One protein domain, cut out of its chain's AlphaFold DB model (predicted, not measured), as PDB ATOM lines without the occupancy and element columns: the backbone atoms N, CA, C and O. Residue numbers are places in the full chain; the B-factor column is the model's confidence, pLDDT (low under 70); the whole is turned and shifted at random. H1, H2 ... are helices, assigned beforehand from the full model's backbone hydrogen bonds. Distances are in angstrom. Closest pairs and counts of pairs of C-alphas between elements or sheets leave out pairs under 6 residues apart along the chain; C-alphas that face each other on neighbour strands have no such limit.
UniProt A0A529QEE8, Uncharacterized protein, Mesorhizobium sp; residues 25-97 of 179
ATOM      1  N   LYS A  25     173.294 141.006 165.459       67.62
ATOM      2  CA  LYS A  25     174.331 140.280 164.711       67.62
ATOM      3  C   LYS A  25     173.860 138.843 164.464       67.62
ATOM      4  O   LYS A  25     174.017 137.982 165.324       67.62
ATOM      5  N   MET A  26     173.319 138.564 163.277       76.75
ATOM      6  CA  MET A  26     173.043 137.185 162.863       76.75
ATOM      7  C   MET A  26     174.340 136.451 162.513       76.75
ATOM      8  O   MET A  26     175.157 136.938 161.730       76.75
ATOM      9  N   SER A  27     174.529 135.260 163.085       83.62
ATOM     10  CA  SER A  27     175.614 134.366 162.685       83.62
ATOM     11  C   SER A  27     175.367 133.835 161.267       83.62
ATOM     12  O   SER A  27     174.227 133.600 160.864       83.62
ATOM     13  N   LYS A  28     176.440 133.590 160.502       84.50
ATOM     14  CA  LYS A  28     176.334 133.056 159.126       84.50
ATOM     15  C   LYS A  28     175.584 131.721 159.060       84.50
ATOM     16  O   LYS A  28     174.930 131.426 158.064       84.50
ATOM     17  N   SER A  29     175.684 130.907 160.112       86.06
ATOM     18  CA  SER A  29     174.975 129.632 160.210       86.06
ATOM     19  C   SER A  29     173.464 129.826 160.340       86.06
ATOM     20  O   SER A  29     172.710 129.115 159.679       86.06
ATOM     21  N   LEU A  30     173.018 130.801 161.139       87.25
ATOM     22  CA  LEU A  30     171.603 131.145 161.275       87.25
ATOM     23  C   LEU A  30     171.053 131.763 159.985       87.25
ATOM     24  O   LEU A  30     169.992 131.352 159.524       87.25
ATOM     25  N   GLU A  31     171.801 132.676 159.362       87.06
ATOM     26  CA  GLU A  31     171.420 133.300 158.087       87.06
ATOM     27  C   GLU A  31     171.197 132.247 156.992       87.06
ATOM     28  O   GLU A  31     170.186 132.282 156.295       87.06
ATOM     29  N   LYS A  32     172.082 131.245 156.893       90.06
ATOM     30  CA  LYS A  32     171.942 130.156 155.917       90.06
ATOM     31  C   LYS A  32     170.737 129.253 156.203       90.06
ATOM     32  O   LYS A  32     170.055 128.851 155.264       90.06
ATOM     33  N   LYS A  33     170.464 128.947 157.477       90.31
ATOM     34  CA  LYS A  33     169.291 128.149 157.878       90.31
ATOM     35  C   LYS A  33     167.985 128.869 157.551       90.31
ATOM     36  O   LYS A  33     167.107 128.275 156.936       90.31
ATOM     37  N   LEU A  34     167.887 130.150 157.906       91.00
ATOM     38  CA  LEU A  34     166.714 130.971 157.608       91.00
ATOM     39  C   LEU A  34     166.519 131.150 156.100       91.00
ATOM     40  O   LEU A  34     165.396 131.059 155.621       91.00
ATOM     41  N   ALA A  35     167.598 131.340 155.336       89.75
ATOM     42  CA  ALA A  35     167.510 131.471 153.884       89.75
ATOM     43  C   ALA A  35     166.978 130.195 153.215       89.75
ATOM     44  O   ALA A  35     166.195 130.287 152.270       89.75
ATOM     45  N   GLY A  36     167.396 129.021 153.701       94.19
ATOM     46  CA  GLY A  36     166.867 127.732 153.249       94.19
ATOM     47  C   GLY A  36     165.376 127.611 153.547       94.19
ATOM     48  O   GLY A  36     164.583 127.444 152.626       94.19
ATOM     49  N   TYR A  37     164.998 127.830 154.807       91.94
ATOM     50  CA  TYR A  37     163.607 127.758 155.250       91.94
ATOM     51  C   TYR A  37     162.681 128.719 154.487       91.94
ATOM     52  O   TYR A  37     161.631 128.320 153.993       91.94
ATOM     53  N   PHE A  38     163.081 129.982 154.314       91.88
ATOM     54  CA  PHE A  38     162.295 130.955 153.547       91.88
ATOM     55  C   PHE A  38     162.177 130.582 152.070       91.88
ATOM     56  O   PHE A  38     161.122 130.792 151.480       91.88
ATOM     57  N   SER A  39     163.211 129.970 151.486       90.25
ATOM     58  CA  SER A  39     163.140 129.492 150.102       90.25
ATOM     59  C   SER A  39     162.140 128.338 149.947       90.25
ATOM     60  O   SER A  39     161.416 128.313 148.957       90.25
ATOM     61  N   GLU A  40     162.063 127.424 150.919       92.12
ATOM     62  CA  GLU A  40     161.080 126.327 150.936       92.12
ATOM     63  C   GLU A  40     159.643 126.843 151.116       92.12
ATOM     64  O   GLU A  40     158.724 126.356 150.464       92.12
ATOM     65  N   MET A  41     159.461 127.878 151.939       90.00
ATOM     66  CA  MET A  41     158.162 128.520 152.185       90.00
ATOM     67  C   MET A  41     157.728 129.496 151.075       90.00
ATOM     68  O   MET A  41     156.638 130.058 151.146       90.00
ATOM     69  N   GLY A  42     158.571 129.744 150.066       89.62
ATOM     70  CA  GLY A  42     158.293 130.711 148.995       89.62
ATOM     71  C   GLY A  42     158.397 132.185 149.411       89.62
ATOM     72  O   GLY A  42     157.961 133.063 148.663       89.62
ATOM     73  N   VAL A  43     158.990 132.461 150.574       90.62
ATOM     74  CA  VAL A  43     159.232 133.802 151.120       90.62
ATOM     75  C   VAL A  43     160.451 134.434 150.444       90.62
ATOM     76  O   VAL A  43     161.443 133.768 150.134       90.62
ATOM     77  N   GLU A  44     160.400 135.744 150.201       87.31
ATOM     78  CA  GLU A  44     161.491 136.440 149.528       87.31
ATOM     79  C   GLU A  44     162.756 136.508 150.406       87.31
ATOM     80  O   GLU A  44     162.718 136.814 151.599       87.31
ATOM     81  N   LYS A  45     163.930 136.307 149.800       83.38
ATOM     82  CA  LYS A  45     165.226 136.426 150.497       83.38
ATOM     83  C   LYS A  45     165.507 137.848 151.000       83.38
ATOM     84  O   LYS A  45     166.338 138.016 151.893       83.38
ATOM     85  N   SER A  46     164.819 138.855 150.459       81.88
ATOM     86  CA  SER A  46     164.898 140.252 150.903       81.88
ATOM     87  C   SER A  46     164.509 140.420 152.376       81.88
ATOM     88  O   SER A  46     165.072 141.285 153.043       81.88
ATOM     89  N   VAL A  47     163.650 139.543 152.923       84.44
ATOM     90  CA  VAL A  47     163.254 139.551 154.341       84.44
ATOM     91  C   VAL A  47     164.476 139.476 155.242       84.44
ATOM     92  O   VAL A  47     164.569 140.225 156.207       84.44
ATOM     93  N   LEU A  48     165.456 138.631 154.908       84.44
ATOM     94  CA  LEU A  48     166.683 138.500 155.697       84.44
ATOM     95  C   LEU A  48     167.525 139.773 155.687       84.44
ATOM     96  O   LEU A  48     168.117 140.127 156.707       84.44
ATOM     97  N   ALA A  49     167.573 140.470 154.553       79.81
ATOM     98  CA  ALA A  49     168.250 141.756 154.460       79.81
ATOM     99  C   ALA A  49     167.511 142.820 155.283       79.81
ATOM    100  O   ALA A  49     168.146 143.549 156.045       79.81
ATOM    101  N   THR A  50     166.179 142.856 155.206       79.38
ATOM    102  CA  THR A  50     165.349 143.752 156.018       79.38
ATOM    103  C   THR A  50     165.541 143.466 157.505       79.38
ATOM    104  O   THR A  50     165.897 144.374 158.239       79.38
ATOM    105  N   MET A  51     165.481 142.208 157.953       79.50
ATOM    106  CA  MET A  51     165.718 141.823 159.355       79.50
ATOM    107  C   MET A  51     167.086 142.273 159.896       79.50
ATOM    108  O   MET A  51     167.198 142.601 161.074       79.50
ATOM    109  N   LYS A  52     168.130 142.291 159.057       77.88
ATOM    110  CA  LYS A  52     169.480 142.754 159.441       77.88
ATOM    111  C   LYS A  52     169.586 144.280 159.510       77.88
ATOM    112  O   LYS A  52     170.385 144.804 160.289       77.88
ATOM    113  N   ASN A  53     168.793 144.975 158.700       76.75
ATOM    114  CA  ASN A  53     168.835 146.426 158.541       76.75
ATOM    115  C   ASN A  53     167.767 147.164 159.363       76.75
ATOM    116  O   ASN A  53     167.916 148.365 159.574       76.75
ATOM    117  N   THR A  54     166.720 146.482 159.842       73.56
ATOM    118  CA  THR A  54     165.653 147.088 160.647       73.56
ATOM    119  C   THR A  54     166.231 147.589 161.973       73.56
ATOM    120  O   THR A  54     166.658 146.770 162.795       73.56
ATOM    121  N   PRO A  55     166.260 148.915 162.219       65.81
ATOM    122  CA  PRO A  55     166.729 149.459 163.486       65.81
ATOM    123  C   PRO A  55     165.811 148.991 164.614       65.81
ATOM    124  O   PRO A  55     164.617 148.788 164.403       65.81
ATOM    125  N   ALA A  56     166.335 148.845 165.833       64.69
ATOM    126  CA  ALA A  56     165.528 148.291 166.920       64.69
ATOM    127  C   ALA A  56     164.295 149.146 167.305       64.69
ATOM    128  O   ALA A  56     163.343 148.612 167.861       64.69
ATOM    129  N   SER A  57     164.249 150.430 166.930       65.69
ATOM    130  CA  SER A  57     163.050 151.279 167.032       65.69
ATOM    131  C   SER A  57     161.933 150.909 166.043       65.69
ATOM    132  O   SER A  57     160.774 151.218 166.297       65.69
ATOM    133  N   ALA A  58     162.259 150.237 164.937       64.88
ATOM    134  CA  ALA A  58     161.327 149.846 163.880       64.88
ATOM    135  C   ALA A  58     160.983 148.343 163.893       64.88
ATOM    136  O   ALA A  58     160.274 147.877 163.007       64.88
ATOM    137  N   ILE A  59     161.440 147.575 164.895       66.94
ATOM    138  CA  ILE A  59     161.153 146.127 165.016       66.94
ATOM    139  C   ILE A  59     159.644 145.834 164.994       66.94
ATOM    140  O   ILE A  59     159.231 144.783 164.513       66.94
ATOM    141  N   HIS A  60     158.823 146.764 165.482       62.94
ATOM    142  CA  HIS A  60     157.375 146.589 165.580       62.94
ATOM    143  C   HIS A  60     156.599 146.949 164.307       62.94
ATOM    144  O   HIS A  60     155.412 146.648 164.236       62.94
ATOM    145  N   GLN A  61     157.222 147.592 163.312       69.19
ATOM    146  CA  GLN A  61     156.515 148.083 162.130       69.19
ATOM    147  C   GLN A  61     157.195 147.612 160.852       69.19
ATOM    148  O   GLN A  61     158.151 148.210 160.363       69.19
ATOM    149  N   LEU A  62     156.643 146.543 160.285       75.19
ATOM    150  CA  LEU A  62     156.855 146.218 158.886       75.19
ATOM    151  C   LEU A  62     155.667 146.778 158.108       75.19
ATOM    152  O   LEU A  62     154.514 146.482 158.404       75.19
ATOM    153  N   GLU A  63     155.958 147.646 157.155       82.44
ATOM    154  CA  GLU A  63     154.940 148.249 156.306       82.44
ATOM    155  C   GLU A  63     154.286 147.163 155.419       82.44
ATOM    156  O   GLU A  63     154.944 146.207 154.994       82.44
ATOM    157  N   LEU A  64     152.971 147.257 155.199       82.44
ATOM    158  CA  LEU A  64     152.178 146.182 154.597       82.44
ATOM    159  C   LEU A  64     152.586 145.892 153.137       82.44
ATOM    160  O   LEU A  64     152.637 144.732 152.730       82.44
ATOM    161  N   GLN A  65     152.963 146.909 152.357       83.25
ATOM    162  CA  GLN A  65     153.504 146.730 151.003       83.25
ATOM    163  C   GLN A  65     154.848 145.993 151.017       83.25
ATOM    164  O   GLN A  65     155.132 145.184 150.130       83.25
ATOM    165  N   ASN A  66     155.690 146.237 152.024       82.56
ATOM    166  CA  ASN A  66     156.928 145.486 152.225       82.56
ATOM    167  C   ASN A  66     156.644 144.024 152.574       82.56
ATOM    168  O   ASN A  66     157.341 143.147 152.070       82.56
ATOM    169  N   MET A  67     155.607 143.747 153.370       83.69
ATOM    170  CA  MET A  67     155.167 142.374 153.633       83.69
ATOM    171  C   MET A  67     154.699 141.671 152.353       83.69
ATOM    172  O   MET A  67     155.060 140.515 152.139       83.69
ATOM    173  N   LEU A  68     153.938 142.355 151.488       86.69
ATOM    174  CA  LEU A  68     153.446 141.763 150.239       86.69
ATOM    175  C   LEU A  68     154.600 141.457 149.279       86.69
ATOM    176  O   LEU A  68     154.699 140.344 148.766       86.69
ATOM    177  N   ARG A  69     155.508 142.421 149.067       84.06
ATOM    178  CA  ARG A  69     156.696 142.225 148.215       84.06
ATOM    179  C   ARG A  69     157.543 141.056 148.688       84.06
ATOM    180  O   ARG A  69     157.965 140.232 147.882       84.06
ATOM    181  N   ALA A  70     157.687 140.947 150.002       83.81
ATOM    182  CA  ALA A  70     158.451 139.891 150.622       83.81
ATOM    183  C   ALA A  70     157.705 138.544 150.717       83.81
ATOM    184  O   ALA A  70     158.249 137.575 151.254       83.81
ATOM    185  N   LYS A  71     156.478 138.468 150.174       85.94
ATOM    186  CA  LYS A  71     155.579 137.302 150.194       85.94
ATOM    187  C   LYS A  71     155.261 136.795 151.602       85.94
ATOM    188  O   LYS A  71     155.101 135.599 151.824       85.94
ATOM    189  N   LEU A  72     155.180 137.719 152.554       86.38
ATOM    190  CA  LEU A  72     154.740 137.456 153.926       86.38
ATOM    191  C   LEU A  72     153.216 137.556 154.068       86.38
ATOM    192  O   LEU A  72     152.646 136.925 154.952       86.38
ATOM    193  N   VAL A  73     152.566 138.329 153.196       86.12
ATOM    194  CA  VAL A  73     151.103 138.400 153.064       86.12
ATOM    195  C   VAL A  73     150.703 138.061 151.633       86.12
ATOM    196  O   VAL A  73     151.483 138.258 150.701       86.12
ATOM    197  N   THR A  74     149.496 137.532 151.457       83.00
ATOM    198  CA  THR A  74     148.977 137.100 150.151       83.00
ATOM    199  C   THR A  74     148.291 138.225 149.381       83.00
ATOM    200  O   THR A  74     148.243 138.178 148.156       83.00
ATOM    201  N   SER A  75     147.769 139.235 150.081       79.38
ATOM    202  CA  SER A  75     147.123 140.410 149.497       79.38
ATOM    203  C   SER A  75     147.128 141.585 150.481       79.38
ATOM    204  O   SER A  75     147.448 141.428 151.660       79.38
ATOM    205  N   LEU A  76     146.800 142.774 149.975       82.50
ATOM    206  CA  LEU A  76     146.582 143.992 150.772       82.50
ATOM    207  C   LEU A  76     145.103 144.213 151.089       82.50
ATOM    208  O   LEU A  76     144.750 145.186 151.753       82.50
ATOM    209  N   ASP A  77     144.249 143.361 150.533       80.81
ATOM    210  CA  ASP A  77     142.812 143.524 150.602       80.81
ATOM    211  C   ASP A  77     142.292 143.262 152.016       80.81
ATOM    212  O   ASP A  77     142.930 142.608 152.845       80.81
ATOM    213  N   SER A  78     141.096 143.772 152.295       73.75
ATOM    214  CA  SER A  78     140.441 143.559 153.578       73.75
ATOM    215  C   SER A  78     140.100 142.085 153.792       73.75
ATOM    216  O   SER A  78     139.605 141.413 152.884       73.75
ATOM    217  N   LEU A  79     140.247 141.628 155.037       76.75
ATOM    218  CA  LEU A  79     139.875 140.283 155.490       76.75
ATOM    219  C   LEU A  79     138.423 139.896 155.138       76.75
ATOM    220  O   LEU A  79     138.118 138.711 155.001       76.75
ATOM    221  N   ASP A  80     137.539 140.879 154.953       73.06
ATOM    222  CA  ASP A  80     136.143 140.678 154.553       73.06
ATOM    223  C   ASP A  80     135.997 139.935 153.211       73.06
ATOM    224  O   ASP A  80     135.087 139.130 153.052       73.06
ATOM    225  N   LEU A  81     136.958 140.064 152.286       72.25
ATOM    226  CA  LEU A  81     136.931 139.308 151.026       72.25
ATOM    227  C   LEU A  81     137.139 137.798 151.212       72.25
ATOM    228  O   LEU A  81     136.825 137.026 150.310       72.25
ATOM    229  N   VAL A  82     137.675 137.374 152.363       72.75
ATOM    230  CA  VAL A  82     137.984 135.964 152.672       72.75
ATOM    231  C   VAL A  82     137.121 135.422 153.818       72.75
ATOM    232  O   VAL A  82     136.976 134.210 153.966       72.75
ATOM    233  N   THR A  83     136.492 136.303 154.602       76.75
ATOM    234  CA  THR A  83     135.662 135.936 155.766       76.75
ATOM    235  C   THR A  83     134.225 136.452 155.718       76.75
ATOM    236  O   THR A  83     133.434 136.114 156.598       76.75
ATOM    237  N   GLY A  84     133.860 137.231 154.697       76.88
ATOM    238  CA  GLY A  84     132.519 137.769 154.526       76.88
ATOM    239  C   GLY A  84     131.452 136.673 154.557       76.88
ATOM    240  O   GLY A  84     131.613 135.591 153.986       76.88
ATOM    241  N   ALA A  85     130.323 136.962 155.209       73.62
ATOM    242  CA  ALA A  85     129.252 135.994 155.472       73.62
ATOM    243  C   ALA A  85     128.679 135.317 154.204       73.62
ATOM    244  O   ALA A  85     128.081 134.242 154.281       73.62
ATOM    245  N   GLY A  86     128.868 135.936 153.034       76.88
ATOM    246  CA  GLY A  86     128.425 135.426 151.736       76.88
ATOM    247  C   GLY A  86     129.396 134.470 151.034       76.88
ATOM    248  O   GLY A  86     129.012 133.861 150.041       76.88
ATOM    249  N   ILE A  87     130.631 134.288 151.515       82.19
ATOM    250  CA  ILE A  87     131.655 133.502 150.793       82.19
ATOM    251  C   ILE A  87     131.268 132.027 150.692       82.19
ATOM    252  O   ILE A  87     131.428 131.408 149.643       82.19
ATOM    253  N   CYS A  88     130.649 131.486 151.738       82.25
ATOM    254  CA  CYS A  88     130.119 130.122 151.732       82.25
ATOM    255  C   CYS A  88     128.749 129.985 151.055       82.25
ATOM    256  O   CYS A  88     128.116 128.938 151.153       82.25
ATOM    257  N   GLN A  89     128.285 131.036 150.381       83.12
ATOM    258  CA  GLN A  89     127.098 131.022 149.524       83.12
ATOM    259  C   GLN A  89     127.478 131.183 148.041       83.12
ATOM    260  O   GLN A  89     126.608 131.111 147.173       83.12
ATOM    261  N   ALA A  90     128.767 131.384 147.736       79.88
ATOM    262  CA  ALA A  90     129.269 131.466 146.371       79.88
ATOM    263  C   ALA A  90     129.104 130.126 145.630       79.88
ATOM    264  O   ALA A  90     129.148 129.053 146.230       79.88
ATOM    265  N   THR A  91     128.907 130.193 144.309       79.25
ATOM    266  CA  THR A  91     128.814 129.019 143.425       79.25
ATOM    267  C   THR A  91     129.949 129.073 142.396       79.25
ATOM    268  O   THR A  91     129.991 130.034 141.626       79.25
ATOM    269  N   PRO A  92     130.850 128.073 142.332       80.81
ATOM    270  CA  PRO A  92     130.876 126.841 143.127       80.81
ATOM    271  C   PRO A  92     131.259 127.081 144.595       80.81
ATOM    272  O   PRO A  92     131.990 128.017 144.908       80.81
ATOM    273  N   LEU A  93     130.750 126.220 145.482       82.94
ATOM    274  CA  LEU A  93     131.001 126.316 146.918       82.94
ATOM    275  C   LEU A  93     132.497 126.091 147.207       82.94
ATOM    276  O   LEU A  93     133.023 125.046 146.812       82.94
ATOM    277  N   PRO A  94     133.178 127.016 147.907       81.69
ATOM    278  CA  PRO A  94     134.570 126.819 148.291       81.69
ATOM    279  C   PRO A  94     134.734 125.622 149.238       81.69
ATOM    280  O   PRO A  94     133.985 125.481 150.205       81.69
ATOM    281  N   GLU A  95     135.741 124.774 149.007       83.00
ATOM    282  CA  GLU A  95     135.966 123.555 149.808       83.00
ATOM    283  C   GLU A  95     136.318 123.837 151.279       83.00
ATOM    284  O   GLU A  95     136.116 122.993 152.149       83.00
ATOM    285  N   ASN A  96     136.820 125.034 151.591       82.94
ATOM    286  CA  ASN A  96     137.176 125.449 152.949       82.94
ATOM    287  C   ASN A  96     135.964 125.866 153.810       82.94
ATOM    288  O   ASN A  96     136.126 126.155 155.000       82.94
ATOM    289  N   CYS A  97     134.760 125.917 153.237       85.12
ATOM    290  CA  CYS A  97     133.552 126.329 153.939       85.12
ATOM    291  C   CYS A  97     133.016 125.236 154.866       85.12
ATOM    292  O   CYS A  97     132.444 124.240 154.429       85.12
TER     293      CYS A  97
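AT A GLANCE: This is residues 25 to 97 of the 179 residues of an uncharacterized protein of Mesorhizobium sp (UniProt A0A529QEE8). This is an open, strung-out chain of short helices with few contacts: at one end H1 and H2 run side by side in opposite ways, the small H3 follows near H2, and from there a thin stretch leads away through the tiny H4 to the far end, where the last residues fold back as a loop. Residues 77 to 86, of which 80 to 83 belong to H4, and residues 90 to 95 stick out free of the rest. The printed part has 73 residues with four named helices, H1, H2, H3 and H4 in that order, and no named strand; the class is all helix, though only 31 of the 73 residues are in named elements. The whole is only just extended, close to loose, with a radius of gyration of the C-alphas of 17.1 A, and its outline is flat, spanning 50 by 28 by 15 A.

IN THESE COORDINATES: Find C-alpha 28 at (176.334, 133.056, 159.126); from there H1, residues 28 to 40, runs 18.6 A to C-alpha 40 at (161.080, 126.327, 150.936). Next look at Ser 46, where H2 begins; it holds residues 46 to 53 and is 10.6 A long. H3 takes residues 64 to 69 and measures 8.8 A. H4, residues 80 to 83, is 4.9 A long and ends at C-alpha 83, at (135.662, 135.936, 155.766).

HOW THE PARTS SIT: Begin with H1 and H2, a helical hairpin: they only just touch, with 3 pairs of C-alphas within 8 A. Look for the closest C-alphas at Ala 35 and Leu 48, 7.3 A apart. The two run opposite ways at a shallow tilt of 30 degrees, and H1 touches H2 with residues 31 to 35 alone. H2 and H3 are near each other, with 6 pairs of C-alphas within 10 A and none within 8 A. H1 and H3 are apart, and H4 is apart from H1, H2 and H3. On the backbone of H1, H2 and H3 you will find every O i to N i+4 pair within hydrogen-bond range; H4 is too short for such a pair, and its 1 pair of O i and N i+3 is not within range.

THE WHOLE: The two C-alphas farthest apart are those of Lys 25 and Thr 91, at 51.5 A. The printed part runs from residue 25 to 97 with no cut. The link from H1 to H2 is tight, with 5 residues, while those from H2 to H3 and from H3 to H4 are short, with 10 residues each. After H4, residues 84 to 97 hold no named element, and their C-alphas lie 21 to 29 A from the mean of the C-alphas. In the B-factor column the mean pLDDT of the printed part is 81.1; look for values under 70 at residue 25 and residues 55 to 61.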